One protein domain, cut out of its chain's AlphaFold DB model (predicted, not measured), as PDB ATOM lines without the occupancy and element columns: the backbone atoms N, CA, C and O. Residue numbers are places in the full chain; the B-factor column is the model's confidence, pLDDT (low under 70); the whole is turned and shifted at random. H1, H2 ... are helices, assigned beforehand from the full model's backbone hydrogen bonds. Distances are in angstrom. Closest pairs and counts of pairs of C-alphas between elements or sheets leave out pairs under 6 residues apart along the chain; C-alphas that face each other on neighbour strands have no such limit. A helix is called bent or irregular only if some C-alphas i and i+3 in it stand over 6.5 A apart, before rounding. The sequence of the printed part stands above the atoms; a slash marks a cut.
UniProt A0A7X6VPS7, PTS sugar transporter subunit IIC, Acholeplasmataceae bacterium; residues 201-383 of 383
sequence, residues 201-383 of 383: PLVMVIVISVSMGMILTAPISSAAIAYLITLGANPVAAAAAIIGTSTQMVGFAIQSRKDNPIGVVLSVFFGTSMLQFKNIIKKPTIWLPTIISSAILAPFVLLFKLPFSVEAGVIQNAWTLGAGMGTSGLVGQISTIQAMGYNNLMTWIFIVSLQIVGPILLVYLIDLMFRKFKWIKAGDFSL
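What this domain is: This is residues 201 to 383 of the 383 residues of the protein "PTS sugar transporter subunit IIC" of Acholeplasmataceae bacterium (UniProt A0A7X6VPS7). Helix H3 runs through the core of an elongated bundle of helices: the long H9, bent but nearly straight, passes along one side, H6 along another, and the hairpin of H7 and H8 packs on H3 as well. H1 crosses H3 and H6, while among the shorter helices H2 packs on H7, H4 folds back along H3, and H5 packs on H1 and H3. The printed part has 183 residues with nine named helices, H1 to H9 in order along the chain, and no named strand; the class is all helix. The whole is compact, with a radius of gyration of the C-alphas of 15.4 A, and spans 50 by 30 by 27 A.

Where its parts are: H9, residues 345 to 372, was assigned as one helix by its hydrogen bonds but is bent, with C-alphas 355 and 358 6.7 A apart. Its arms are H9a, residues 345 to 355, 15.0 A, and H9b, residues 358 to 372, 21.2 A, ending at C-alpha 372 (79.014, -27.966, 106.830). H3, residues 235 to 256, is 31.1 A long and begins at C-alpha 235 (62.642, 5.269, 97.649). H6, residues 284 to 303, is 31.9 A long, and H1, residues 201 to 217, is 24.4 A long, from C-alpha 201 (64.541, -2.790, 88.623). H7 is residues 313 to 325 and H8 residues 328 to 340; H2 is residues 222 to 228, H4 262 to 270 and H5 273 to 282. H5 and H8 are irregular, with C-alphas 275 and 278 7.1 A apart and C-alphas 329 and 332 8.3 A apart; H6 only just is, with C-alphas 286 and 289 6.8 A apart.

How they stand to each other: H9b touches residues 246 to 255 of H3, closest at the C-alphas of Thr 247 and Pro 359, 4.9 A. H3 is the hub, touching seven other helices, in a bundle, helices packed together, of H3, H6, H7, H8, H9a and H9b. H3 and H6 touch at Gly 244 and Ser 294, closest C-alphas 4.8 A apart. H1 touches H3, the closest C-alphas being those of Gly 213 and Thr 245, 4.0 A, at a steep tilt of 47 degrees. H7 and H8 form a hairpin. Every O i to N i+4 pair is within hydrogen-bond range in H2, H3, H4, H7, H9a and H9b, against 12 of 13 in H1, 3 of 6 in H5, 8 of 16 in H6 and 7 of 9 in H8.

The domain as a whole: The C-alphas of Glu 311 and Lys 374 are the two farthest apart, 51.0 A. The printed part has no cut and no long link. Mean pLDDT of the printed part is 88.9; residues 307 to 315 are under 70.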
ATOM      1  N   PRO A 201      64.863  -2.858  87.199       88.94
ATOM      2  CA  PRO A 201      64.541  -2.790  88.623       88.94
ATOM      3  C   PRO A 201      65.140  -3.948  89.419       88.94
ATOM      4  O   PRO A 201      65.768  -3.719  90.449       88.94
ATOM      5  N   LEU A 202      65.024  -5.185  88.921       93.19
ATOM      6  CA  LEU A 202      65.509  -6.376  89.627       93.19
ATOM      7  C   LEU A 202      67.033  -6.372  89.802       93.19
ATOM      8  O   LEU A 202      67.530  -6.648  90.890       93.19
ATOM      9  N   VAL A 203      67.783  -6.035  88.751       93.38
ATOM     10  CA  VAL A 203      69.251  -6.001  88.819       93.38
ATOM     11  C   VAL A 203      69.711  -4.844  89.702       93.38
ATOM     12  O   VAL A 203      70.598  -5.020  90.537       93.38
ATOM     13  N   MET A 204      69.081  -3.675  89.565       92.19
ATOM     14  CA  MET A 204      69.498  -2.474  90.279       92.19
ATOM     15  C   MET A 204      69.325  -2.615  91.794       92.19
ATOM     16  O   MET A 204      70.244  -2.279  92.542       92.19
ATOM     17  N   VAL A 205      68.203  -3.172  92.270       94.38
ATOM     18  CA  VAL A 205      67.993  -3.361  93.718       94.38
ATOM     19  C   VAL A 205      69.006  -4.333  94.324       94.38
ATOM     20  O   VAL A 205      69.502  -4.077  95.419       94.38
ATOM     21  N   ILE A 206      69.387  -5.393  93.600       96.50
ATOM     22  CA  ILE A 206      70.430  -6.336  94.035       96.50
ATOM     23  C   ILE A 206      71.778  -5.622  94.142       96.50
ATOM     24  O   ILE A 206      72.434  -5.692  95.183       96.50
ATOM     25  N   VAL A 207      72.180  -4.908  93.085       94.75
ATOM     26  CA  VAL A 207      73.470  -4.207  93.036       94.75
ATOM     27  C   VAL A 207      73.562  -3.162  94.143       94.75
ATOM     28  O   VAL A 207      74.565  -3.133  94.857       94.75
ATOM     29  N   ILE A 208      72.524  -2.342  94.329       94.56
ATOM     30  CA  ILE A 208      72.494  -1.319  95.382       94.56
ATOM     31  C   ILE A 208      72.562  -1.967  96.763       94.56
ATOM     32  O   ILE A 208      73.373  -1.550  97.586       94.56
ATOM     33  N   SER A 209      71.740  -2.987  97.017       96.94
ATOM     34  CA  SER A 209      71.671  -3.653  98.317       96.94
ATOM     35  C   SER A 209      73.011  -4.266  98.717       96.94
ATOM     36  O   SER A 209      73.536  -3.980  99.796       96.94
ATOM     37  N   VAL A 210      73.615  -5.047  97.817       97.25
ATOM     38  CA  VAL A 210      74.917  -5.679  98.051       97.25
ATOM     39  C   VAL A 210      76.003  -4.621  98.227       97.25
ATOM     40  O   VAL A 210      76.752  -4.676  99.202       97.25
ATOM     41  N   SER A 211      76.065  -3.632  97.331       95.31
ATOM     42  CA  SER A 211      77.105  -2.599  97.368       95.31
ATOM     43  C   SER A 211      77.021  -1.767  98.645       95.31
ATOM     44  O   SER A 211      78.018  -1.634  99.350       95.31
ATOM     45  N   MET A 212      75.836  -1.258  98.995       94.88
ATOM     46  CA  MET A 212      75.651  -0.452 100.207       94.88
ATOM     47  C   MET A 212      75.887  -1.262 101.480       94.88
ATOM     48  O   MET A 212      76.537  -0.766 102.400       94.88
ATOM     49  N   GLY A 213      75.448  -2.523 101.522       94.56
ATOM     50  CA  GLY A 213      75.763  -3.416 102.632       94.56
ATOM     51  C   GLY A 213      77.272  -3.632 102.801       94.56
ATOM     52  O   GLY A 213      77.802  -3.566 103.917       94.56
ATOM     53  N   MET A 214      77.989  -3.850 101.697       94.94
ATOM     54  CA  MET A 214      79.437  -4.022 101.746       94.94
ATOM     55  C   MET A 214      80.150  -2.742 102.193       94.94
ATOM     56  O   MET A 214      81.044  -2.803 103.036       94.94
ATOM     57  N   ILE A 215      79.724  -1.585 101.680       93.56
ATOM     58  CA  ILE A 215      80.260  -0.278 102.075       93.56
ATOM     59  C   ILE A 215      80.044  -0.035 103.573       93.56
ATOM     60  O   ILE A 215      80.966   0.441 104.224       93.56
ATOM     61  N   LEU A 216      78.885  -0.408 104.132       93.19
ATOM     62  CA  LEU A 216      78.596  -0.254 105.565       93.19
ATOM     63  C   LEU A 216      79.529  -1.081 106.457       93.19
ATOM     64  O   LEU A 216      79.857  -0.671 107.569       93.19
ATOM     65  N   THR A 217      79.965  -2.245 105.979       91.88
ATOM     66  CA  THR A 217      80.891  -3.108 106.730       91.88
ATOM     67  C   THR A 217      82.347  -2.681 106.544       91.88
ATOM     68  O   THR A 217      83.189  -2.928 107.408       91.88
ATOM     69  N   ALA A 218      82.667  -2.043 105.418       89.12
ATOM     70  CA  ALA A 218      83.982  -1.475 105.171       89.12
ATOM     71  C   ALA A 218      84.271  -0.302 106.136       89.12
ATOM     72  O   ALA A 218      83.345   0.320 106.651       89.12
ATOM     73  N   PRO A 219      85.548   0.061 106.372       82.62
ATOM     74  CA  PRO A 219      85.948   1.205 107.195       82.62
ATOM     75  C   PRO A 219      85.725   2.529 106.440       82.62
ATOM     76  O   PRO A 219      86.627   3.354 106.296       82.62
ATOM     77  N   ILE A 220      84.529   2.686 105.882       81.81
ATOM     78  CA  ILE A 220      84.080   3.795 105.056       81.81
ATOM     79  C   ILE A 220      82.704   4.198 105.592       81.81
ATOM     80  O   ILE A 220      81.869   3.343 105.866       81.81
ATOM     81  N   SER A 221      82.443   5.497 105.748       83.38
ATOM     82  CA  SER A 221      81.118   5.978 106.148       83.38
ATOM     83  C   SER A 221      80.105   5.753 105.016       83.38
ATOM     84  O   SER A 221      79.981   6.561 104.093       83.38
ATOM     85  N   SER A 222      79.374   4.640 105.077       87.56
ATOM     86  CA  SER A 222      78.249   4.320 104.184       87.56
ATOM     87  C   SER A 222      77.133   5.353 104.260       87.56
ATOM     88  O   SER A 222      76.575   5.726 103.231       87.56
ATOM     89  N   ALA A 223      76.847   5.862 105.461       86.12
ATOM     90  CA  ALA A 223      75.916   6.965 105.684       86.12
ATOM     91  C   ALA A 223      76.315   8.206 104.883       86.12
ATOM     92  O   ALA A 223      75.488   8.798 104.194       86.12
ATOM     93  N   ALA A 224      77.599   8.566 104.907       81.12
ATOM     94  CA  ALA A 224      78.090   9.675 104.109       81.12
ATOM     95  C   ALA A 224      77.944   9.424 102.605       81.12
ATOM     96  O   ALA A 224      77.502  10.317 101.889       81.12
ATOM     97  N   ILE A 225      78.266   8.219 102.125       85.94
ATOM     98  CA  ILE A 225      78.109   7.868 100.705       85.94
ATOM     99  C   ILE A 225      76.646   7.961 100.276       85.94
ATOM    100  O   ILE A 225      76.374   8.535  99.225       85.94
ATOM    101  N   ALA A 226      75.712   7.474 101.096       88.44
ATOM    102  CA  ALA A 226      74.285   7.585 100.814       88.44
ATOM    103  C   ALA A 226      73.865   9.051 100.606       88.44
ATOM    104  O   ALA A 226      73.146   9.344  99.652       88.44
ATOM    105  N   TYR A 227      74.365   9.978 101.436       82.56
ATOM    106  CA  TYR A 227      74.120  11.417 101.274       82.56
ATOM    107  C   TYR A 227      74.810  12.030 100.062       82.56
ATOM    108  O   TYR A 227      74.182  12.816  99.354       82.56
ATOM    109  N   LEU A 228      76.061  11.653  99.786       79.12
ATOM    110  CA  LEU A 228      76.790  12.130  98.607       79.12
ATOM    111  C   LEU A 228      76.038  11.807  97.312       79.12
ATOM    112  O   LEU A 228      76.002  12.641  96.413       79.12
ATOM    113  N   ILE A 229      75.434  10.617  97.227       82.69
ATOM    114  CA  ILE A 229      74.658  10.203  96.049       82.69
ATOM    115  C   ILE A 229      73.162  10.505  96.163       82.69
ATOM    116  O   ILE A 229      72.402  10.192  95.251       82.69
ATOM    117  N   THR A 230      72.738  11.085  97.289       80.19
ATOM    118  CA  THR A 230      71.338  11.409  97.589       80.19
ATOM    119  C   THR A 230      70.403  10.214  97.354       80.19
ATOM    120  O   THR A 230      69.359  10.321  96.710       80.19
ATOM    121  N   LEU A 231      70.789   9.040  97.866       84.00
ATOM    122  CA  LEU A 231      70.140   7.772  97.523       84.00
ATOM    123  C   LEU A 231      68.643   7.742  97.872       84.00
ATOM    124  O   LEU A 231      67.856   7.131  97.155       84.00
ATOM    125  N   GLY A 232      68.234   8.451  98.931       81.31
ATOM    126  CA  GLY A 232      66.833   8.599  99.336       81.31
ATOM    127  C   GLY A 232      65.952   9.366  98.357       81.31
ATOM    128  O   GLY A 232      64.742   9.404  98.563       81.31
ATOM    129  N   ALA A 233      66.513   9.963  97.298       79.69
ATOM    130  CA  ALA A 233      65.722  10.563  96.224       79.69
ATOM    131  C   ALA A 233      64.908   9.514  95.449       79.69
ATOM    132  O   ALA A 233      63.856   9.826  94.897       79.69
ATOM    133  N   ASN A 234      65.386   8.266  95.428       85.81
ATOM    134  CA  ASN A 234      64.651   7.127  94.909       85.81
ATOM    135  C   ASN A 234      64.318   6.171  96.075       85.81
ATOM    136  O   ASN A 234      65.208   5.467  96.564       85.81
ATOM    137  N   PRO A 235      63.051   6.113  96.527       87.44
ATOM    138  CA  PRO A 235      62.642   5.269  97.649       87.44
ATOM    139  C   PRO A 235      62.957   3.784  97.457       87.44
ATOM    140  O   PRO A 235      63.350   3.121  98.410       87.44
ATOM    141  N   VAL A 236      62.840   3.257  96.233       90.69
ATOM    142  CA  VAL A 236      63.135   1.845  95.927       90.69
ATOM    143  C   VAL A 236      64.626   1.557  96.095       90.69
ATOM    144  O   VAL A 236      64.999   0.582  96.748       90.69
ATOM    145  N   ALA A 237      65.480   2.434  95.567       91.50
ATOM    146  CA  ALA A 237      66.929   2.357  95.720       91.50
ATOM    147  C   ALA A 237      67.348   2.431  97.198       91.50
ATOM    148  O   ALA A 237      68.124   1.601  97.675       91.50
ATOM    149  N   ALA A 238      66.803   3.392  97.946       91.88
ATOM    150  CA  ALA A 238      67.106   3.555  99.362       91.88
ATOM    151  C   ALA A 238      66.606   2.382 100.213       91.88
ATOM    152  O   ALA A 238      67.348   1.877 101.051       91.88
ATOM    153  N   ALA A 239      65.395   1.888  99.967       93.25
ATOM    154  CA  ALA A 239      64.855   0.723 100.655       93.25
ATOM    155  C   ALA A 239      65.676  -0.546 100.364       93.25
ATOM    156  O   ALA A 239      65.983  -1.300 101.287       93.25
ATOM    157  N   ALA A 240      66.121  -0.753  99.118       95.19
ATOM    158  CA  ALA A 240      67.027  -1.850  98.769       95.19
ATOM    159  C   ALA A 240      68.366  -1.759  99.526       95.19
ATOM    160  O   ALA A 240      68.869  -2.762 100.044       95.19
ATOM    161  N   ALA A 241      68.922  -0.549  99.647       96.06
ATOM    162  CA  ALA A 241      70.114  -0.290 100.449       96.06
ATOM    163  C   ALA A 241      69.886  -0.531 101.951       96.06
ATOM    164  O   ALA A 241      70.750  -1.130 102.592       96.06
ATOM    165  N   ILE A 242      68.728  -0.152 102.512       96.00
ATOM    166  CA  ILE A 242      68.354  -0.458 103.908       96.00
ATOM    167  C   ILE A 242      68.321  -1.967 104.142       96.00
ATOM    168  O   ILE A 242      68.847  -2.437 105.150       96.00
ATOM    169  N   ILE A 243      67.743  -2.737 103.216       97.00
ATOM    170  CA  ILE A 243      67.720  -4.204 103.304       97.00
ATOM    171  C   ILE A 243      69.152  -4.741 103.332       97.00
ATOM    172  O   ILE A 243      69.489  -5.555 104.189       97.00
ATOM    173  N   GLY A 244      70.021  -4.253 102.447       97.00
ATOM    174  CA  GLY A 244      71.408  -4.712 102.352       97.00
ATOM    175  C   GLY A 244      72.233  -4.389 103.594       97.00
ATOM    176  O   GLY A 244      72.875  -5.267 104.172       97.00
ATOM    177  N   THR A 245      72.165  -3.141 104.051       96.50
ATOM    178  CA  THR A 245      72.846  -2.667 105.263       96.50
ATOM    179  C   THR A 245      72.333  -3.351 106.530       96.50
ATOM    180  O   THR A 245      73.140  -3.813 107.336       96.50
ATOM    181  N   SER A 246      71.016  -3.526 106.669       97.00
ATOM    182  CA  SER A 246      70.424  -4.302 107.771       97.00
ATOM    183  C   SER A 246      70.854  -5.766 107.713       97.00
ATOM    184  O   SER A 246      71.221  -6.339 108.737       97.00
ATOM    185  N   THR A 247      70.906  -6.361 106.515       97.69
ATOM    186  CA  THR A 247      71.331  -7.756 106.336       97.69
ATOM    187  C   THR A 247      72.760  -7.989 106.801       97.69
ATOM    188  O   THR A 247      73.049  -9.016 107.409       97.69
ATOM    189  N   GLN A 248      73.658  -7.040 106.554       96.75
ATOM    190  CA  GLN A 248      75.046  -7.147 106.993       96.75
ATOM    191  C   GLN A 248      75.148  -7.086 108.517       96.75
ATOM    192  O   GLN A 248      75.756  -7.967 109.116       96.75
ATOM    193  N   MET A 249      74.510  -6.113 109.163       95.56
ATOM    194  CA  MET A 249      74.563  -5.972 110.624       95.56
ATOM    195  C   MET A 249      73.900  -7.147 111.345       95.56
ATOM    196  O   MET A 249      74.535  -7.835 112.145       95.56
ATOM    197  N   VAL A 250      72.646  -7.435 111.001       97.19
ATOM    198  CA  VAL A 250      71.873  -8.535 111.587       97.19
ATOM    199  C   VAL A 250      72.523  -9.878 111.267       97.19
ATOM    200  O   VAL A 250      72.686 -10.726 112.142       97.19
ATOM    201  N   GLY A 251      72.958 -10.069 110.025       96.31
ATOM    202  CA  GLY A 251      73.591 -11.303 109.592       96.31
ATOM    203  C   GLY A 251      74.936 -11.557 110.266       96.31
ATOM    204  O   GLY A 251      75.197 -12.683 110.686       96.31
ATOM    205  N   PHE A 252      75.786 -10.541 110.437       96.25
ATOM    206  CA  PHE A 252      77.024 -10.702 111.205       96.25
ATOM    207  C   PHE A 252      76.766 -10.926 112.693       96.25
ATOM    208  O   PHE A 252      77.473 -11.726 113.305       96.25
ATOM    209  N   ALA A 253      75.741 -10.304 113.278       95.94
ATOM    210  CA  ALA A 253      75.337 -10.605 114.649       95.94
ATOM    211  C   ALA A 253      74.957 -12.090 114.794       95.94
ATOM    212  O   ALA A 253      75.474 -12.795 115.659       95.94
ATOM    213  N   ILE A 254      74.149 -12.620 113.873       95.75
ATOM    214  CA  ILE A 254      73.785 -14.039 113.881       95.75
ATOM    215  C   ILE A 254      74.996 -14.942 113.652       95.75
ATOM    216  O   ILE A 254      75.157 -15.921 114.378       95.75
ATOM    217  N   GLN A 255      75.872 -14.644 112.695       94.12
ATOM    218  CA  GLN A 255      77.067 -15.461 112.446       94.12
ATOM    219  C   GLN A 255      78.033 -15.473 113.637       94.12
ATOM    220  O   GLN A 255      78.599 -16.517 113.963       94.12
ATOM    221  N   SER A 256      78.165 -14.338 114.324       92.94
ATOM    222  CA  SER A 256      79.067 -14.157 115.464       92.94
ATOM    223  C   SER A 256      78.527 -14.702 116.792       92.94
ATOM    224  O   SER A 256      79.291 -14.794 117.754       92.94
ATOM    225  N   ARG A 257      77.257 -15.143 116.840       92.75
ATOM    226  CA  ARG A 257      76.548 -15.590 118.059       92.75
ATOM    227  C   ARG A 257      77.237 -16.696 118.863       92.75
ATOM    228  O   ARG A 257      76.983 -16.824 120.052       92.75
ATOM    229  N   LYS A 258      78.036 -17.542 118.203       88.06
ATOM    230  CA  LYS A 258      78.738 -18.676 118.834       88.06
ATOM    231  C   LYS A 258      80.157 -18.329 119.276       88.06
ATOM    232  O   LYS A 258      80.697 -19.016 120.132       88.06
ATOM    233  N   ASP A 259      80.740 -17.296 118.675       89.94
ATOM    234  CA  ASP A 259      82.155 -16.958 118.835       89.94
ATOM    235  C   ASP A 259      82.358 -15.760 119.780       89.94
ATOM    236  O   ASP A 259      83.491 -15.441 120.123       89.94
ATOM    237  N   ASN A 260      81.276 -15.089 120.197       93.00
ATOM    238  CA  ASN A 260      81.326 -13.877 121.011       93.00
ATOM    239  C   ASN A 260      80.239 -13.853 122.093       93.00
ATOM    240  O   ASN A 260      79.168 -14.434 121.903       93.00
ATOM    241  N   PRO A 261      80.466 -13.126 123.204       92.75
ATOM    242  CA  PRO A 261      79.432 -12.896 124.202       92.75
ATOM    243  C   PRO A 261      78.270 -12.085 123.618       92.75
ATOM    244  O   PRO A 261      78.441 -11.275 122.702       92.75
ATOM    245  N   ILE A 262      77.085 -12.242 124.212       92.56
ATOM    246  CA  ILE A 262      75.851 -11.606 123.734       92.56
ATOM    247  C   ILE A 262      75.975 -10.081 123.586       92.56
ATOM    248  O   ILE A 262      75.453  -9.518 122.632       92.56
ATOM    249  N   GLY A 263      76.723  -9.407 124.467       91.31
ATOM    250  CA  GLY A 263      76.938  -7.957 124.388       91.31
ATOM    251  C   GLY A 263      77.653  -7.514 123.105       91.31
ATOM    252  O   GLY A 263      77.274  -6.516 122.494       91.31
ATOM    253  N   VAL A 264      78.638  -8.288 122.644       90.56
ATOM    254  CA  VAL A 264      79.351  -8.028 121.383       90.56
ATOM    255  C   VAL A 264      78.444  -8.317 120.187       90.56
ATOM    256  O   VAL A 264      78.398  -7.531 119.244       90.56
ATOM    257  N   VAL A 265      77.655  -9.391 120.253       93.94
ATOM    258  CA  VAL A 265      76.656  -9.726 119.225       93.94
ATOM    259  C   VAL A 265      75.630  -8.599 119.067       93.94
ATOM    260  O   VAL A 265      75.359  -8.157 117.951       93.94
ATOM    261  N   LEU A 266      75.111  -8.076 120.182       93.69
ATOM    262  CA  LEU A 266      74.194  -6.936 120.190       93.69
ATOM    263  C   LEU A 266      74.870  -5.650 119.700       93.69
ATOM    264  O   LEU A 266      74.236  -4.857 119.009       93.69
ATOM    265  N   SER A 267      76.160  -5.463 119.988       90.31
ATOM    266  CA  SER A 267      76.940  -4.330 119.472       90.31
ATOM    267  C   SER A 267      77.123  -4.394 117.954       90.31
ATOM    268  O   SER A 267      77.147  -3.361 117.293       90.31
ATOM    269  N   VAL A 268      77.208  -5.587 117.366       93.06
ATOM    270  CA  VAL A 268      77.195  -5.746 115.904       93.06
ATOM    271  C   VAL A 268      75.793  -5.492 115.340       93.06
ATOM    272  O   VAL A 268      75.658  -4.809 114.328       93.06
ATOM    273  N   PHE A 269      74.753  -5.989 116.018       94.62
ATOM    274  CA  PHE A 269      73.359  -5.849 115.590       94.62
ATOM    275  C   PHE A 269      72.867  -4.394 115.611       94.62
ATOM    276  O   PHE A 269      72.266  -3.941 114.642       94.62
ATOM    277  N   PHE A 270      73.106  -3.664 116.703       91.88
ATOM    278  CA  PHE A 270      72.629  -2.290 116.906       91.88
ATOM    279  C   PHE A 270      73.711  -1.228 116.711       91.88
ATOM    280  O   PHE A 270      73.391  -0.049 116.619       91.88
ATOM    281  N   GLY A 271      74.989  -1.603 116.690       87.44
ATOM    282  CA  GLY A 271      76.102  -0.663 116.568       87.44
ATOM    283  C   GLY A 271      76.636  -0.610 115.146       87.44
ATOM    284  O   GLY A 271      76.289   0.294 114.389       87.44
ATOM    285  N   THR A 272      77.505  -1.551 114.775       89.62
ATOM    286  CA  THR A 272      78.117  -1.585 113.436       89.62
ATOM    287  C   THR A 272      78.686  -2.962 113.080       89.62
ATOM    288  O   THR A 272      79.295  -3.632 113.917       89.62
ATOM    289  N   SER A 273      78.565  -3.366 111.811       89.62
ATOM    290  CA  SER A 273      79.255  -4.555 111.290       89.62
ATOM    291  C   SER A 273      80.740  -4.317 111.009       89.62
ATOM    292  O   SER A 273      81.482  -5.288 110.858       89.62
ATOM    293  N   MET A 274      81.207  -3.062 111.016       89.44
ATOM    294  CA  MET A 274      82.626  -2.723 110.853       89.44
ATOM    295  C   MET A 274      83.516  -3.421 111.895       89.44
ATOM    296  O   MET A 274      84.684  -3.695 111.618       89.44
ATOM    297  N   LEU A 275      82.970  -3.783 113.064       88.62
ATOM    298  CA  LEU A 275      83.677  -4.581 114.071       88.62
ATOM    299  C   LEU A 275      84.234  -5.884 113.475       88.62
ATOM    300  O   LEU A 275      85.379  -6.242 113.736       88.62
ATOM    301  N   GLN A 276      83.476  -6.538 112.588       90.81
ATOM    302  CA  GLN A 276      83.864  -7.791 111.935       90.81
ATOM    303  C   GLN A 276      84.810  -7.598 110.739       90.81
ATOM    304  O   GLN A 276      85.323  -8.576 110.193       90.81
ATOM    305  N   PHE A 277      85.122  -6.360 110.340       91.12
ATOM    306  CA  PHE A 277      85.941  -6.095 109.154       91.12
ATOM    307  C   PHE A 277      87.358  -6.678 109.248       91.12
ATOM    308  O   PHE A 277      87.891  -7.198 108.266       91.12
ATOM    309  N   LYS A 278      87.963  -6.670 110.444       88.31
ATOM    310  CA  LYS A 278      89.277  -7.301 110.669       88.31
ATOM    311  C   LYS A 278      89.244  -8.805 110.384       88.31
ATOM    312  O   LYS A 278      90.207  -9.341 109.838       88.31
ATOM    313  N   ASN A 279      88.141  -9.467 110.721       91.69
ATOM    314  CA  ASN A 279      87.949 -10.894 110.478       91.69
ATOM    315  C   ASN A 279      87.700 -11.171 108.990       91.69
ATOM    316  O   ASN A 279      88.268 -12.114 108.444       91.69
ATOM    317  N   ILE A 280      86.969 -10.288 108.303       92.81
ATOM    318  CA  ILE A 280      86.756 -10.364 106.850       92.81
ATOM    319  C   ILE A 280      88.083 -10.276 106.091       92.81
ATOM    320  O   ILE A 280      88.301 -11.054 105.168       92.81
ATOM    321  N   ILE A 281      88.996  -9.382 106.490       91.25
ATOM    322  CA  ILE A 281      90.327  -9.290 105.863       91.25
ATOM    323  C   ILE A 281      91.098 -10.603 106.019       91.25
ATOM    324  O   ILE A 281      91.711 -11.074 105.063       91.25
ATOM    325  N   LYS A 282      91.075 -11.197 107.219       90.56
ATOM    326  CA  LYS A 282      91.763 -12.469 107.483       90.56
ATOM    327  C   LYS A 282      91.151 -13.616 106.682       90.56
ATOM    328  O   LYS A 282      91.875 -14.501 106.233       90.56
ATOM    329  N   LYS A 283      89.826 -13.616 106.527       92.19
ATOM    330  CA  LYS A 283      89.091 -14.690 105.865       92.19
ATOM    331  C   LYS A 283      87.865 -14.153 105.115       92.19
ATOM    332  O   LYS A 283      86.757 -14.192 105.645       92.19
ATOM    333  N   PRO A 284      88.014 -13.733 103.846       92.62
ATOM    334  CA  PRO A 284      86.927 -13.105 103.087       92.62
ATOM    335  C   PRO A 284      85.684 -13.985 102.900       92.62
ATOM    336  O   PRO A 284      84.584 -13.473 102.704       92.62
ATOM    337  N   THR A 285      85.828 -15.311 103.001       93.31
ATOM    338  CA  THR A 285      84.712 -16.255 102.859       93.31
ATOM    339  C   THR A 285      83.626 -16.066 103.915       93.31
ATOM    340  O   THR A 285      82.478 -16.413 103.648       93.31
ATOM    341  N   ILE A 286      83.945 -15.480 105.078       93.44
ATOM    342  CA  ILE A 286      82.959 -15.198 106.133       93.44
ATOM    343  C   ILE A 286      81.977 -14.081 105.752       93.44
ATOM    344  O   ILE A 286      80.947 -13.916 106.397       93.44
ATOM    345  N   TRP A 287      82.294 -13.292 104.722       95.38
ATOM    346  CA  TRP A 287      81.449 -12.191 104.260       95.38
ATOM    347  C   TRP A 287      80.377 -12.645 103.263       95.38
ATOM    348  O   TRP A 287      79.348 -11.996 103.093       95.38
ATOM    349  N   LEU A 288      80.597 -13.779 102.596       95.69
ATOM    350  CA  LEU A 288      79.699 -14.273 101.554       95.69
ATOM    351  C   LEU A 288      78.262 -14.531 102.043       95.69
ATOM    352  O   LEU A 288      77.349 -14.146 101.312       95.69
ATOM    353  N   PRO A 289      78.005 -15.105 103.239       96.56
ATOM    354  CA  PRO A 289      76.634 -15.356 103.682       96.56
ATOM    355  C   PRO A 289      75.761 -14.100 103.745       96.56
ATOM    356  O   PRO A 289      74.599 -14.141 103.335       96.56
ATOM    357  N   THR A 290      76.311 -12.971 104.200       96.81
ATOM    358  CA  THR A 290      75.576 -11.698 104.245       96.81
ATOM    359  C   THR A 290      75.416 -11.088 102.859       96.81
ATOM    360  O   THR A 290      74.323 -10.632 102.549       96.81
ATOM    361  N   ILE A 291      76.437 -11.139 101.994       97.25
ATOM    362  CA  ILE A 291      76.354 -10.654 100.600       97.25
ATOM    363  C   ILE A 291      75.272 -11.411  99.818       97.25
ATOM    364  O   ILE A 291      74.419 -10.794  99.182       97.25
ATOM    365  N   ILE A 292      75.284 -12.746  99.885       97.31
ATOM    366  CA  ILE A 292      74.312 -13.597  99.188       97.31
ATOM    367  C   ILE A 292      72.905 -13.325  99.727       97.31
ATOM    368  O   ILE A 292      71.969 -13.155  98.952       97.31
ATOM    369  N   SER A 293      72.761 -13.209 101.049       97.50
ATOM    370  CA  SER A 293      71.471 -12.889 101.668       97.50
ATOM    371  C   SER A 293      70.957 -11.509 101.254       97.50
ATOM    372  O   SER A 293      69.773 -11.382 100.956       97.50
ATOM    373  N   SER A 294      71.824 -10.490 101.161       97.00
ATOM    374  CA  SER A 294      71.449  -9.163 100.649       97.00
ATOM    375  C   SER A 294      70.937  -9.254  99.211       97.00
ATOM    376  O   SER A 294      69.895  -8.686  98.898       97.00
ATOM    377  N   ALA A 295      71.619 -10.018  98.352       97.62
ATOM    378  CA  ALA A 295      71.207 -10.216  96.963       97.62
ATOM    379  C   ALA A 295      69.859 -10.945  96.832       97.62
ATOM    380  O   ALA A 295      69.078 -10.624  95.943       97.62
ATOM    381  N   ILE A 296      69.572 -11.906  97.716       97.50
ATOM    382  CA  ILE A 296      68.311 -12.661  97.708       97.50
ATOM    383  C   ILE A 296      67.154 -11.826  98.269       97.50
ATOM    384  O   ILE A 296      66.046 -11.900  97.744       97.50
ATOM    385  N   LEU A 297      67.383 -11.035  99.321       96.88
ATOM    386  CA  LEU A 297      66.329 -10.246  99.971       96.88
ATOM    387  C   LEU A 297      65.962  -8.981  99.197       96.88
ATOM    388  O   LEU A 297      64.807  -8.563  99.232       96.88
ATOM    389  N   ALA A 298      66.918  -8.365  98.502       95.56
ATOM    390  CA  ALA A 298      66.694  -7.080  97.850       95.56
ATOM    391  C   ALA A 298      65.531  -7.071  96.839       95.56
ATOM    392  O   ALA A 298      64.733  -6.140  96.910       95.56
ATOM    393  N   PRO A 299      65.346  -8.073  95.951       95.50
ATOM    394  CA  PRO A 299      64.233  -8.095  94.997       95.50
ATOM    395  C   PRO A 299      62.843  -8.020  95.633       95.50
ATOM    396  O   PRO A 299      61.924  -7.484  95.016       95.50
ATOM    397  N   PHE A 300      62.681  -8.490  96.874       94.50
ATOM    398  CA  PHE A 300      61.397  -8.430  97.576       94.50
ATOM    399  C   PHE A 300      60.946  -6.992  97.858       94.50
ATOM    400  O   PHE A 300      59.751  -6.772  98.033       94.50
ATOM    401  N   VAL A 301      61.852  -6.003  97.821       92.50
ATOM    402  CA  VAL A 301      61.501  -4.575  97.914       92.50
ATOM    403  C   VAL A 301      60.489  -4.160  96.839       92.50
ATOM    404  O   VAL A 301      59.636  -3.318  97.096       92.50
ATOM    405  N   LEU A 302      60.538  -4.788  95.657       90.56
ATOM    406  CA  LEU A 302      59.669  -4.471  94.518       90.56
ATOM    407  C   LEU A 302      58.213  -4.905  94.742       90.56
ATOM    408  O   LEU A 302      57.321  -4.447  94.032       90.56
ATOM    409  N   LEU A 303      57.961  -5.765  95.735       89.56
ATOM    410  CA  LEU A 303      56.611  -6.160  96.142       89.56
ATOM    411  C   LEU A 303      55.934  -5.093  97.015       89.56
ATOM    412  O   LEU A 303      54.720  -5.141  97.221       89.56
ATOM    413  N   PHE A 304      56.700  -4.131  97.537       86.44
ATOM    414  CA  PHE A 304      56.193  -3.072  98.397       86.44
ATOM    415  C   PHE A 304      55.940  -1.803  97.586       86.44
ATOM    416  O   PHE A 304      56.800  -1.308  96.860       86.44
ATOM    417  N   LYS A 305      54.746  -1.228  97.758       78.88
ATOM    418  CA  LYS A 305      54.426   0.102  97.234       78.88
ATOM    419  C   LYS A 305      55.061   1.148  98.140       78.88
ATOM    420  O   LYS A 305      54.467   1.559  99.133       78.88
ATOM    421  N   LEU A 306      56.290   1.529  97.816       80.25
ATOM    422  CA  LEU A 306      57.005   2.562  98.550       80.25
ATOM    423  C   LEU A 306      56.489   3.941  98.128       80.25
ATOM    424  O   LEU A 306      56.384   4.204  96.926       80.25
ATOM    425  N   PRO A 307      56.145   4.819  99.084       67.56
ATOM    426  CA  PRO A 307      55.680   6.148  98.750       67.56
ATOM    427  C   PRO A 307      56.816   6.923  98.083       67.56
ATOM    428  O   PRO A 307      57.850   7.202  98.689       67.56
ATOM    429  N   PHE A 308      56.598   7.312  96.829       57.53
ATOM    430  CA  PHE A 308      57.302   8.431  96.213       57.53
ATOM    431  C   PHE A 308      56.675   9.712  96.757       57.53
ATOM    432  O   PHE A 308      55.928  10.404  96.071       57.53
ATOM    433  N   SER A 309      56.886   9.995  98.038       45.06
ATOM    434  CA  SER A 309      56.433  11.253  98.617       45.06
ATOM    435  C   SER A 309      57.325  12.373  98.081       45.06
ATOM    436  O   SER A 309      58.496  12.477  98.442       45.06
ATOM    437  N   VAL A 310      56.754  13.190  97.193       38.34
ATOM    438  CA  VAL A 310      57.335  14.428  96.641       38.34
ATOM    439  C   VAL A 310      57.445  15.522  97.723       38.34
ATOM    440  O   VAL A 310      58.155  16.511  97.552       38.34
ATOM    441  N   GLU A 311      56.778  15.343  98.867       40.84
ATOM    442  CA  GLU A 311      56.763  16.311  99.961       40.84
ATOM    443  C   GLU A 311      58.021  16.250 100.840       40.84
ATOM    444  O   GLU A 311      58.228  15.328 101.626       40.84
ATOM    445  N   ALA A 312      58.801  17.329 100.714       49.16
ATOM    446  CA  ALA A 312      59.825  17.853 101.614       49.16
ATOM    447  C   ALA A 312      61.051  16.958 101.878       49.16
ATOM    448  O   ALA A 312      60.962  15.827 102.348       49.16
ATOM    449  N   GLY A 313      62.247  17.534 101.693       59.34
ATOM    450  CA  GLY A 313      63.552  16.876 101.867       59.34
ATOM    451  C   GLY A 313      63.773  16.140 103.200       59.34
ATOM    452  O   GLY A 313      64.711  15.364 103.322       59.34
ATOM    453  N   VAL A 314      62.892  16.299 104.189       60.78
ATOM    454  CA  VAL A 314      62.863  15.518 105.432       60.78
ATOM    455  C   VAL A 314      62.744  14.004 105.173       60.78
ATOM    456  O   VAL A 314      63.522  13.241 105.747       60.78
ATOM    457  N   ILE A 315      61.819  13.552 104.312       63.12
ATOM    458  CA  ILE A 315      61.609  12.110 104.053       63.12
ATOM    459  C   ILE A 315      62.772  11.535 103.237       63.12
ATOM    460  O   ILE A 315      63.292  10.460 103.540       63.12
ATOM    461  N   GLN A 316      63.238  12.290 102.244       71.94
ATOM    462  CA  GLN A 316      64.419  11.953 101.452       71.94
ATOM    463  C   GLN A 316      65.659  11.772 102.337       71.94
ATOM    464  O   GLN A 316      66.406  10.804 102.180       71.94
ATOM    465  N   ASN A 317      65.871  12.675 103.294       72.25
ATOM    466  CA  ASN A 317      66.993  12.592 104.221       72.25
ATOM    467  C   ASN A 317      66.900  11.379 105.148       72.25
ATOM    468  O   ASN A 317      67.928  10.765 105.429       72.25
ATOM    469  N   ALA A 318      65.694  11.013 105.586       73.50
ATOM    470  CA  ALA A 318      65.472   9.824 106.399       73.50
ATOM    471  C   ALA A 318      65.816   8.545 105.631       73.50
ATOM    472  O   ALA A 318      66.681   7.784 106.063       73.50
ATOM    473  N   TRP A 319      65.235   8.354 104.439       84.44
ATOM    474  CA  TRP A 319      65.585   7.235 103.555       84.44
ATOM    475  C   TRP A 319      67.089   7.157 103.300       84.44
ATOM    476  O   TRP A 319      67.666   6.072 103.329       84.44
ATOM    477  N   THR A 320      67.725   8.307 103.072       85.56
ATOM    478  CA  THR A 320      69.157   8.384 102.779       85.56
ATOM    479  C   THR A 320      70.009   7.931 103.962       85.56
ATOM    480  O   THR A 320      70.914   7.119 103.775       85.56
ATOM    481  N   LEU A 321      69.723   8.399 105.181       84.19
ATOM    482  CA  LEU A 321      70.490   7.952 106.344       84.19
ATOM    483  C   LEU A 321      70.242   6.473 106.642       84.19
ATOM    484  O   LEU A 321      71.202   5.731 106.838       84.19
ATOM    485  N   GLY A 322      68.978   6.035 106.619       87.00
ATOM    486  CA  GLY A 322      68.620   4.628 106.782       87.00
ATOM    487  C   GLY A 322      69.383   3.735 105.808       87.00
ATOM    488  O   GLY A 322      69.982   2.742 106.222       87.00
ATOM    489  N   ALA A 323      69.428   4.119 104.529       91.12
ATOM    490  CA  ALA A 323      70.119   3.385 103.471       91.12
ATOM    491  C   ALA A 323      71.615   3.191 103.727       91.12
ATOM    492  O   ALA A 323      72.195   2.223 103.238       91.12
ATOM    493  N   GLY A 324      72.240   4.096 104.478       89.19
ATOM    494  CA  GLY A 324      73.643   3.996 104.850       89.19
ATOM    495  C   GLY A 324      73.903   3.455 106.254       89.19
ATOM    496  O   GLY A 324      75.043   3.102 106.526       89.19
ATOM    497  N   MET A 325      72.911   3.378 107.145       90.81
ATOM    498  CA  MET A 325      73.109   2.971 108.545       90.81
ATOM    499  C   MET A 325      72.484   1.624 108.915       90.81
ATOM    500  O   MET A 325      72.876   1.049 109.930       90.81
ATOM    501  N   GLY A 326      71.558   1.086 108.117       92.06
ATOM    502  CA  GLY A 326      70.928  -0.205 108.406       92.06
ATOM    503  C   GLY A 326      70.312  -0.241 109.806       92.06
ATOM    504  O   GLY A 326      69.612   0.684 110.203       92.06
ATOM    505  N   THR A 327      70.599  -1.277 110.591       93.31
ATOM    506  CA  THR A 327      70.065  -1.436 111.957       93.31
ATOM    507  C   THR A 327      70.837  -0.652 113.027       93.31
ATOM    508  O   THR A 327      70.494  -0.727 114.209       93.31
ATOM    509  N   SER A 328      71.863   0.118 112.639       89.06
ATOM    510  CA  SER A 328      72.652   0.943 113.558       89.06
ATOM    511  C   SER A 328      71.766   1.963 114.258       89.06
ATOM    512  O   SER A 328      71.091   2.743 113.592       89.06
ATOM    513  N   GLY A 329      71.711   1.926 115.591       85.94
ATOM    514  CA  GLY A 329      70.831   2.772 116.397       85.94
ATOM    515  C   GLY A 329      69.350   2.670 116.016       85.94
ATOM    516  O   GLY A 329      68.609   3.616 116.261       85.94
ATOM    517  N   LEU A 330      68.934   1.569 115.370       90.06
ATOM    518  CA  LEU A 330      67.613   1.401 114.751       90.06
ATOM    519  C   LEU A 330      67.280   2.434 113.656       90.06
ATOM    520  O   LEU A 330      66.113   2.634 113.320       90.06
ATOM    521  N   VAL A 331      68.287   3.089 113.072       86.94
ATOM    522  CA  VAL A 331      68.089   4.188 112.120       86.94
ATOM    523  C   VAL A 331      67.340   3.734 110.873       86.94
ATOM    524  O   VAL A 331      66.441   4.438 110.430       86.94
ATOM    525  N   GLY A 332      67.646   2.566 110.311       90.81
ATOM    526  CA  GLY A 332      66.944   2.009 109.152       90.81
ATOM    527  C   GLY A 332      65.467   1.739 109.435       90.81
ATOM    528  O   GLY A 332      64.609   2.097 108.625       90.81
ATOM    529  N   GLN A 333      65.157   1.200 110.615       92.19
ATOM    530  CA  GLN A 333      63.786   0.950 111.060       92.19
ATOM    531  C   GLN A 333      63.033   2.266 111.246       92.19
ATOM    532  O   GLN A 333      61.958   2.443 110.678       92.19
ATOM    533  N   ILE A 334      63.628   3.215 111.972       87.25
ATOM    534  CA  ILE A 334      63.056   4.543 112.219       87.25
ATOM    535  C   ILE A 334      62.837   5.287 110.897       87.25
ATOM    536  O   ILE A 334      61.767   5.847 110.683       87.25
ATOM    537  N   SER A 335      63.797   5.221 109.974       86.69
ATOM    538  CA  SER A 335      63.701   5.841 108.645       86.69
ATOM    539  C   SER A 335      62.574   5.233 107.811       86.69
ATOM    540  O   SER A 335      61.875   5.946 107.098       86.69
ATOM    541  N   THR A 336      62.362   3.921 107.928       89.12
ATOM    542  CA  THR A 336      61.259   3.230 107.249       89.12
ATOM    543  C   THR A 336      59.910   3.635 107.833       89.12
ATOM    544  O   THR A 336      58.984   3.921 107.076       89.12
ATOM    545  N   ILE A 337      59.799   3.714 109.165       86.75
ATOM    546  CA  ILE A 337      58.590   4.203 109.846       86.75
ATOM    547  C   ILE A 337      58.282   5.631 109.415       86.75
ATOM    548  O   ILE A 337      57.143   5.935 109.072       86.75
ATOM    549  N   GLN A 338      59.302   6.482 109.378       78.81
ATOM    550  CA  GLN A 338      59.160   7.871 108.977       78.81
ATOM    551  C   GLN A 338      58.676   8.005 107.529       78.81
ATOM    552  O   GLN A 338      57.879   8.883 107.218       78.81
ATOM    553  N   ALA A 339      59.157   7.144 106.637       80.75
ATOM    554  CA  ALA A 339      58.821   7.230 105.229       80.75
ATOM    555  C   ALA A 339      57.484   6.588 104.852       80.75
ATOM    556  O   ALA A 339      56.762   7.117 104.012       80.75
ATOM    557  N   MET A 340      57.170   5.424 105.419       84.06
ATOM    558  CA  MET A 340      55.973   4.651 105.071       84.06
ATOM    559  C   MET A 340      54.802   4.891 106.035       84.06
ATOM    560  O   MET A 340      53.676   4.472 105.752       84.06
ATOM    561  N   GLY A 341      55.061   5.573 107.153       82.00
ATOM    562  CA  GLY A 341      54.110   5.849 108.221       82.00
ATOM    563  C   GLY A 341      53.979   4.689 109.211       82.00
ATOM    564  O   GLY A 341      53.968   3.515 108.841       82.00
ATOM    565  N   TYR A 342      53.821   5.020 110.492       81.75
ATOM    566  CA  TYR A 342      53.668   4.038 111.574       81.75
ATOM    567  C   TYR A 342      52.315   3.304 111.569       81.75
ATOM    568  O   TYR A 342      52.246   2.148 111.983       81.75
ATOM    569  N   ASN A 343      51.252   3.957 111.086       81.56
ATOM    570  CA  ASN A 343      49.895   3.396 111.005       81.56
ATOM    571  C   ASN A 343      49.723   2.383 109.864       81.56
ATOM    572  O   ASN A 343      48.683   1.736 109.752       81.56
ATOM    573  N   ASN A 344      50.719   2.252 108.990       85.94
ATOM    574  CA  ASN A 344      50.652   1.372 107.839       85.94
ATOM    575  C   ASN A 344      51.190  -0.020 108.200       85.94
ATOM    576  O   ASN A 344      52.367  -0.185 108.521       85.94
ATOM    577  N   LEU A 345      50.338  -1.045 108.095       89.19
ATOM    578  CA  LEU A 345      50.727  -2.437 108.345       89.19
ATOM    579  C   LEU A 345      51.906  -2.878 107.457       89.19
ATOM    580  O   LEU A 345      52.777  -3.620 107.913       89.19
ATOM    581  N   MET A 346      51.985  -2.379 106.217       89.12
ATOM    582  CA  MET A 346      53.077  -2.715 105.296       89.12
ATOM    583  C   MET A 346      54.439  -2.226 105.793       89.12
ATOM    584  O   MET A 346      55.440  -2.874 105.501       89.12
ATOM    585  N   THR A 347      54.494  -1.144 106.575       90.62
ATOM    586  CA  THR A 347      55.728  -0.654 107.213       90.62
ATOM    587  C   THR A 347      56.302  -1.702 108.156       90.62
ATOM    588  O   THR A 347      57.479  -2.053 108.079       90.62
ATOM    589  N   TRP A 348      55.456  -2.252 109.028       92.38
ATOM    590  CA  TRP A 348      55.861  -3.260 110.004       92.38
ATOM    591  C   TRP A 348      56.207  -4.583 109.338       92.38
ATOM    592  O   TRP A 348      57.213  -5.195 109.693       92.38
ATOM    593  N   ILE A 349      55.439  -4.986 108.321       94.00
ATOM    594  CA  ILE A 349      55.777  -6.153 107.503       94.00
ATOM    595  C   ILE A 349      57.148  -5.948 106.855       94.00
ATOM    596  O   ILE A 349      57.983  -6.842 106.955       94.00
ATOM    597  N   PHE A 350      57.427  -4.789 106.255       94.12
ATOM    598  CA  PHE A 350      58.719  -4.497 105.628       94.12
ATOM    599  C   PHE A 350      59.879  -4.591 106.626       94.12
ATOM    600  O   PHE A 350      60.870  -5.274 106.370       94.12
ATOM    601  N   ILE A 351      59.744  -3.954 107.792       94.62
ATOM    602  CA  ILE A 351      60.772  -3.958 108.841       94.62
ATOM    603  C   ILE A 351      61.018  -5.375 109.358       94.62
ATOM    604  O   ILE A 351      62.151  -5.861 109.343       94.62
ATOM    605  N   VAL A 352      59.962  -6.056 109.802       95.62
ATOM    606  CA  VAL A 352      60.087  -7.377 110.420       95.62
ATOM    607  C   VAL A 352      60.581  -8.389 109.397       95.62
ATOM    608  O   VAL A 352      61.527  -9.113 109.688       95.62
ATOM    609  N   SER A 353      60.004  -8.424 108.194       95.12
ATOM    610  CA  SER A 353      60.361  -9.434 107.194       95.12
ATOM    611  C   SER A 353      61.701  -9.163 106.512       95.12
ATOM    612  O   SER A 353      62.506 -10.084 106.427       95.12
ATOM    613  N   LEU A 354      61.989  -7.937 106.060       95.69
ATOM    614  CA  LEU A 354      63.149  -7.672 105.199       95.69
ATOM    615  C   LEU A 354      64.351  -7.066 105.929       95.69
ATOM    616  O   LEU A 354      65.471  -7.204 105.440       95.69
ATOM    617  N   GLN A 355      64.166  -6.433 107.091       95.94
ATOM    618  CA  GLN A 355      65.282  -5.835 107.842       95.94
ATOM    619  C   GLN A 355      65.754  -6.690 109.016       95.94
ATOM    620  O   GLN A 355      66.903  -6.551 109.423       95.94
ATOM    621  N   ILE A 356      64.898  -7.561 109.562       96.44
ATOM    622  CA  ILE A 356      65.216  -8.345 110.765       96.44
ATOM    623  C   ILE A 356      65.115  -9.848 110.492       96.44
ATOM    624  O   ILE A 356      66.134 -10.526 110.407       96.44
ATOM    625  N   VAL A 357      63.907 -10.391 110.328       96.94
ATOM    626  CA  VAL A 357      63.665 -11.842 110.278       96.94
ATOM    627  C   VAL A 357      64.266 -12.480 109.028       96.94
ATOM    628  O   VAL A 357      64.969 -13.479 109.143       96.94
ATOM    629  N   GLY A 358      64.042 -11.906 107.846       96.44
ATOM    630  CA  GLY A 358      64.606 -12.393 106.584       96.44
ATOM    631  C   GLY A 358      66.132 -12.483 106.625       96.44
ATOM    632  O   GLY A 358      66.667 -13.564 106.361       96.44
ATOM    633  N   PRO A 359      66.840 -11.412 107.034       96.94
ATOM    634  CA  PRO A 359      68.272 -11.467 107.296       96.94
ATOM    635  C   PRO A 359      68.695 -12.549 108.286       96.94
ATOM    636  O   PRO A 359      69.632 -13.290 107.995       96.94
ATOM    637  N   ILE A 360      68.008 -12.672 109.430       97.00
ATOM    638  CA  ILE A 360      68.321 -13.697 110.438       97.00
ATOM    639  C   ILE A 360      68.231 -15.086 109.817       97.00
ATOM    640  O   ILE A 360      69.178 -15.862 109.923       97.00
ATOM    641  N   LEU A 361      67.111 -15.395 109.162       96.88
ATOM    642  CA  LEU A 361      66.836 -16.724 108.629       96.88
ATOM    643  C   LEU A 361      67.787 -17.087 107.491       96.88
ATOM    644  O   LEU A 361      68.418 -18.142 107.548       96.88
ATOM    645  N   LEU A 362      67.929 -16.227 106.478       96.62
ATOM    646  CA  LEU A 362      68.748 -16.542 105.306       96.62
ATOM    647  C   LEU A 362      70.233 -16.610 105.643       96.62
ATOM    648  O   LEU A 362      70.900 -17.569 105.249       96.62
ATOM    649  N   VAL A 363      70.746 -15.655 106.425       97.00
ATOM    650  CA  VAL A 363      72.159 -15.675 106.810       97.00
ATOM    651  C   VAL A 363      72.445 -16.877 107.702       97.00
ATOM    652  O   VAL A 363      73.463 -17.533 107.506       97.00
ATOM    653  N   TYR A 364      71.548 -17.222 108.630       96.12
ATOM    654  CA  TYR A 364      71.683 -18.430 109.447       96.12
ATOM    655  C   TYR A 364      71.741 -19.701 108.592       96.12
ATOM    656  O   TYR A 364      72.594 -20.560 108.817       96.12
ATOM    657  N   LEU A 365      70.857 -19.824 107.599       96.00
ATOM    658  CA  LEU A 365      70.767 -21.006 106.743       96.00
ATOM    659  C   LEU A 365      72.020 -21.152 105.863       96.00
ATOM    660  O   LEU A 365      72.602 -22.237 105.792       96.00
ATOM    661  N   ILE A 366      72.503 -20.050 105.280       95.25
ATOM    662  CA  ILE A 366      73.737 -20.038 104.481       95.25
ATOM    663  C   ILE A 366      74.977 -20.265 105.365       95.25
ATOM    664  O   ILE A 366      75.855 -21.038 104.984       95.25
ATOM    665  N   ASP A 367      75.040 -19.681 106.568       93.56
ATOM    666  CA  ASP A 367      76.106 -19.927 107.556       93.56
ATOM    667  C   ASP A 367      76.192 -21.417 107.925       93.56
ATOM    668  O   ASP A 367      77.279 -21.996 107.928       93.56
ATOM    669  N   LEU A 368      75.055 -22.086 108.159       92.44
ATOM    670  CA  LEU A 368      75.028 -23.528 108.426       92.44
ATOM    671  C   LEU A 368      75.585 -24.348 107.258       92.44
ATOM    672  O   LEU A 368      76.375 -25.270 107.482       92.44
ATOM    673  N   MET A 369      75.214 -24.008 106.022       92.75
ATOM    674  CA  MET A 369      75.764 -24.662 104.833       92.75
ATOM    675  C   MET A 369      77.281 -24.458 104.748       92.75
ATOM    676  O   MET A 369      78.028 -25.423 104.592       92.75
ATOM    677  N   PHE A 370      77.758 -23.228 104.936       93.12
ATOM    678  CA  PHE A 370      79.181 -22.889 104.871       93.12
ATOM    679  C   PHE A 370      80.000 -23.583 105.967       93.12
ATOM    680  O   PHE A 370      81.124 -24.028 105.719       93.12
ATOM    681  N   ARG A 371      79.433 -23.740 107.168       90.81
ATOM    682  CA  ARG A 371      80.041 -24.519 108.256       90.81
ATOM    683  C   ARG A 371      80.076 -26.014 107.937       90.81
ATOM    684  O   ARG A 371      81.094 -26.655 108.193       90.81
ATOM    685  N   LYS A 372      79.032 -26.567 107.304       91.75
ATOM    686  CA  LYS A 372      79.014 -27.966 106.830       91.75
ATOM    687  C   LYS A 372      80.105 -28.226 105.782       91.75
ATOM    688  O   LYS A 372      80.776 -29.252 105.852       91.75
ATOM    689  N   PHE A 373      80.345 -27.273 104.880       90.12
ATOM    690  CA  PHE A 373      81.440 -27.321 103.898       90.12
ATOM    691  C   PHE A 373      82.819 -26.940 104.471       90.12
ATOM    692  O   PHE A 373      83.803 -26.905 103.735       90.12
ATOM    693  N   LYS A 374      82.926 -26.672 105.784       88.81
ATOM    694  CA  LYS A 374      84.154 -26.243 106.485       88.81
ATOM    695  C   LYS A 374      84.764 -24.933 105.956       88.81
ATOM    696  O   LYS A 374      85.921 -24.627 106.256       88.81
ATOM    697  N   TRP A 375      83.994 -24.138 105.213       87.50
ATOM    698  CA  TRP A 375      84.395 -22.809 104.740       87.50
ATOM    699  C   TRP A 375      84.385 -21.779 105.868       87.50
ATOM    700  O   TRP A 375      85.182 -20.847 105.840       87.50
ATOM    701  N   ILE A 376      83.550 -21.986 106.888       89.75
ATOM    702  CA  ILE A 376      83.517 -21.217 108.141       89.75
ATOM    703  C   ILE A 376      83.782 -22.180 109.303       89.75
ATOM    704  O   ILE A 376      83.204 -23.267 109.364       89.75
ATOM    705  N   LYS A 377      84.672 -21.796 110.218       87.88
ATOM    706  CA  LYS A 377      85.073 -22.554 111.409       87.88
ATOM    707  C   LYS A 377      84.721 -21.764 112.674       87.88
ATOM    708  O   LYS A 377      84.441 -20.571 112.616       87.88
ATOM    709  N   ALA A 378      84.679 -22.450 113.816       85.06
ATOM    710  CA  ALA A 378      84.519 -21.782 115.108       85.06
ATOM    711  C   ALA A 378      85.719 -20.858 115.374       85.06
ATOM    712  O   ALA A 378      86.849 -21.214 115.039       85.06
ATOM    713  N   GLY A 379      85.459 -19.686 115.947       84.31
ATOM    714  CA  GLY A 379      86.461 -18.651 116.209       84.31
ATOM    715  C   GLY A 379      86.732 -17.692 115.045       84.31
ATOM    716  O   GLY A 379      87.366 -16.663 115.267       84.31
ATOM    717  N   ASP A 380      86.217 -17.951 113.836       88.31
ATOM    718  CA  ASP A 380      86.419 -17.057 112.680       88.31
ATOM    719  C   ASP A 380      85.782 -15.666 112.884       88.31
ATOM    720  O   ASP A 380      86.224 -14.699 112.265       88.31
ATOM    721  N   PHE A 381      84.763 -15.554 113.746       87.00
ATOM    722  CA  PHE A 381      84.097 -14.288 114.072       87.00
ATOM    723  C   PHE A 381      84.504 -13.695 115.424       87.00
ATOM    724  O   PHE A 381      83.882 -12.719 115.844       87.00
ATOM    725  N   SER A 382      85.487 -14.271 116.123       84.69
ATOM    726  CA  SER A 382      85.932 -13.777 117.433       84.69
ATOM    727  C   SER A 382      86.464 -12.342 117.317       84.69
ATOM    728  O   SER A 382      87.249 -12.044 116.411       84.69
ATOM    729  N   LEU A 383      85.973 -11.450 118.182       76.31
ATOM    730  CA  LEU A 383      86.276 -10.015 118.185       76.31
ATOM    731  C   LEU A 383      87.195  -9.589 119.325       76.31
ATOM    732  O   LEU A 383      87.021 -10.106 120.451       76.31
TER     733      LEU A 383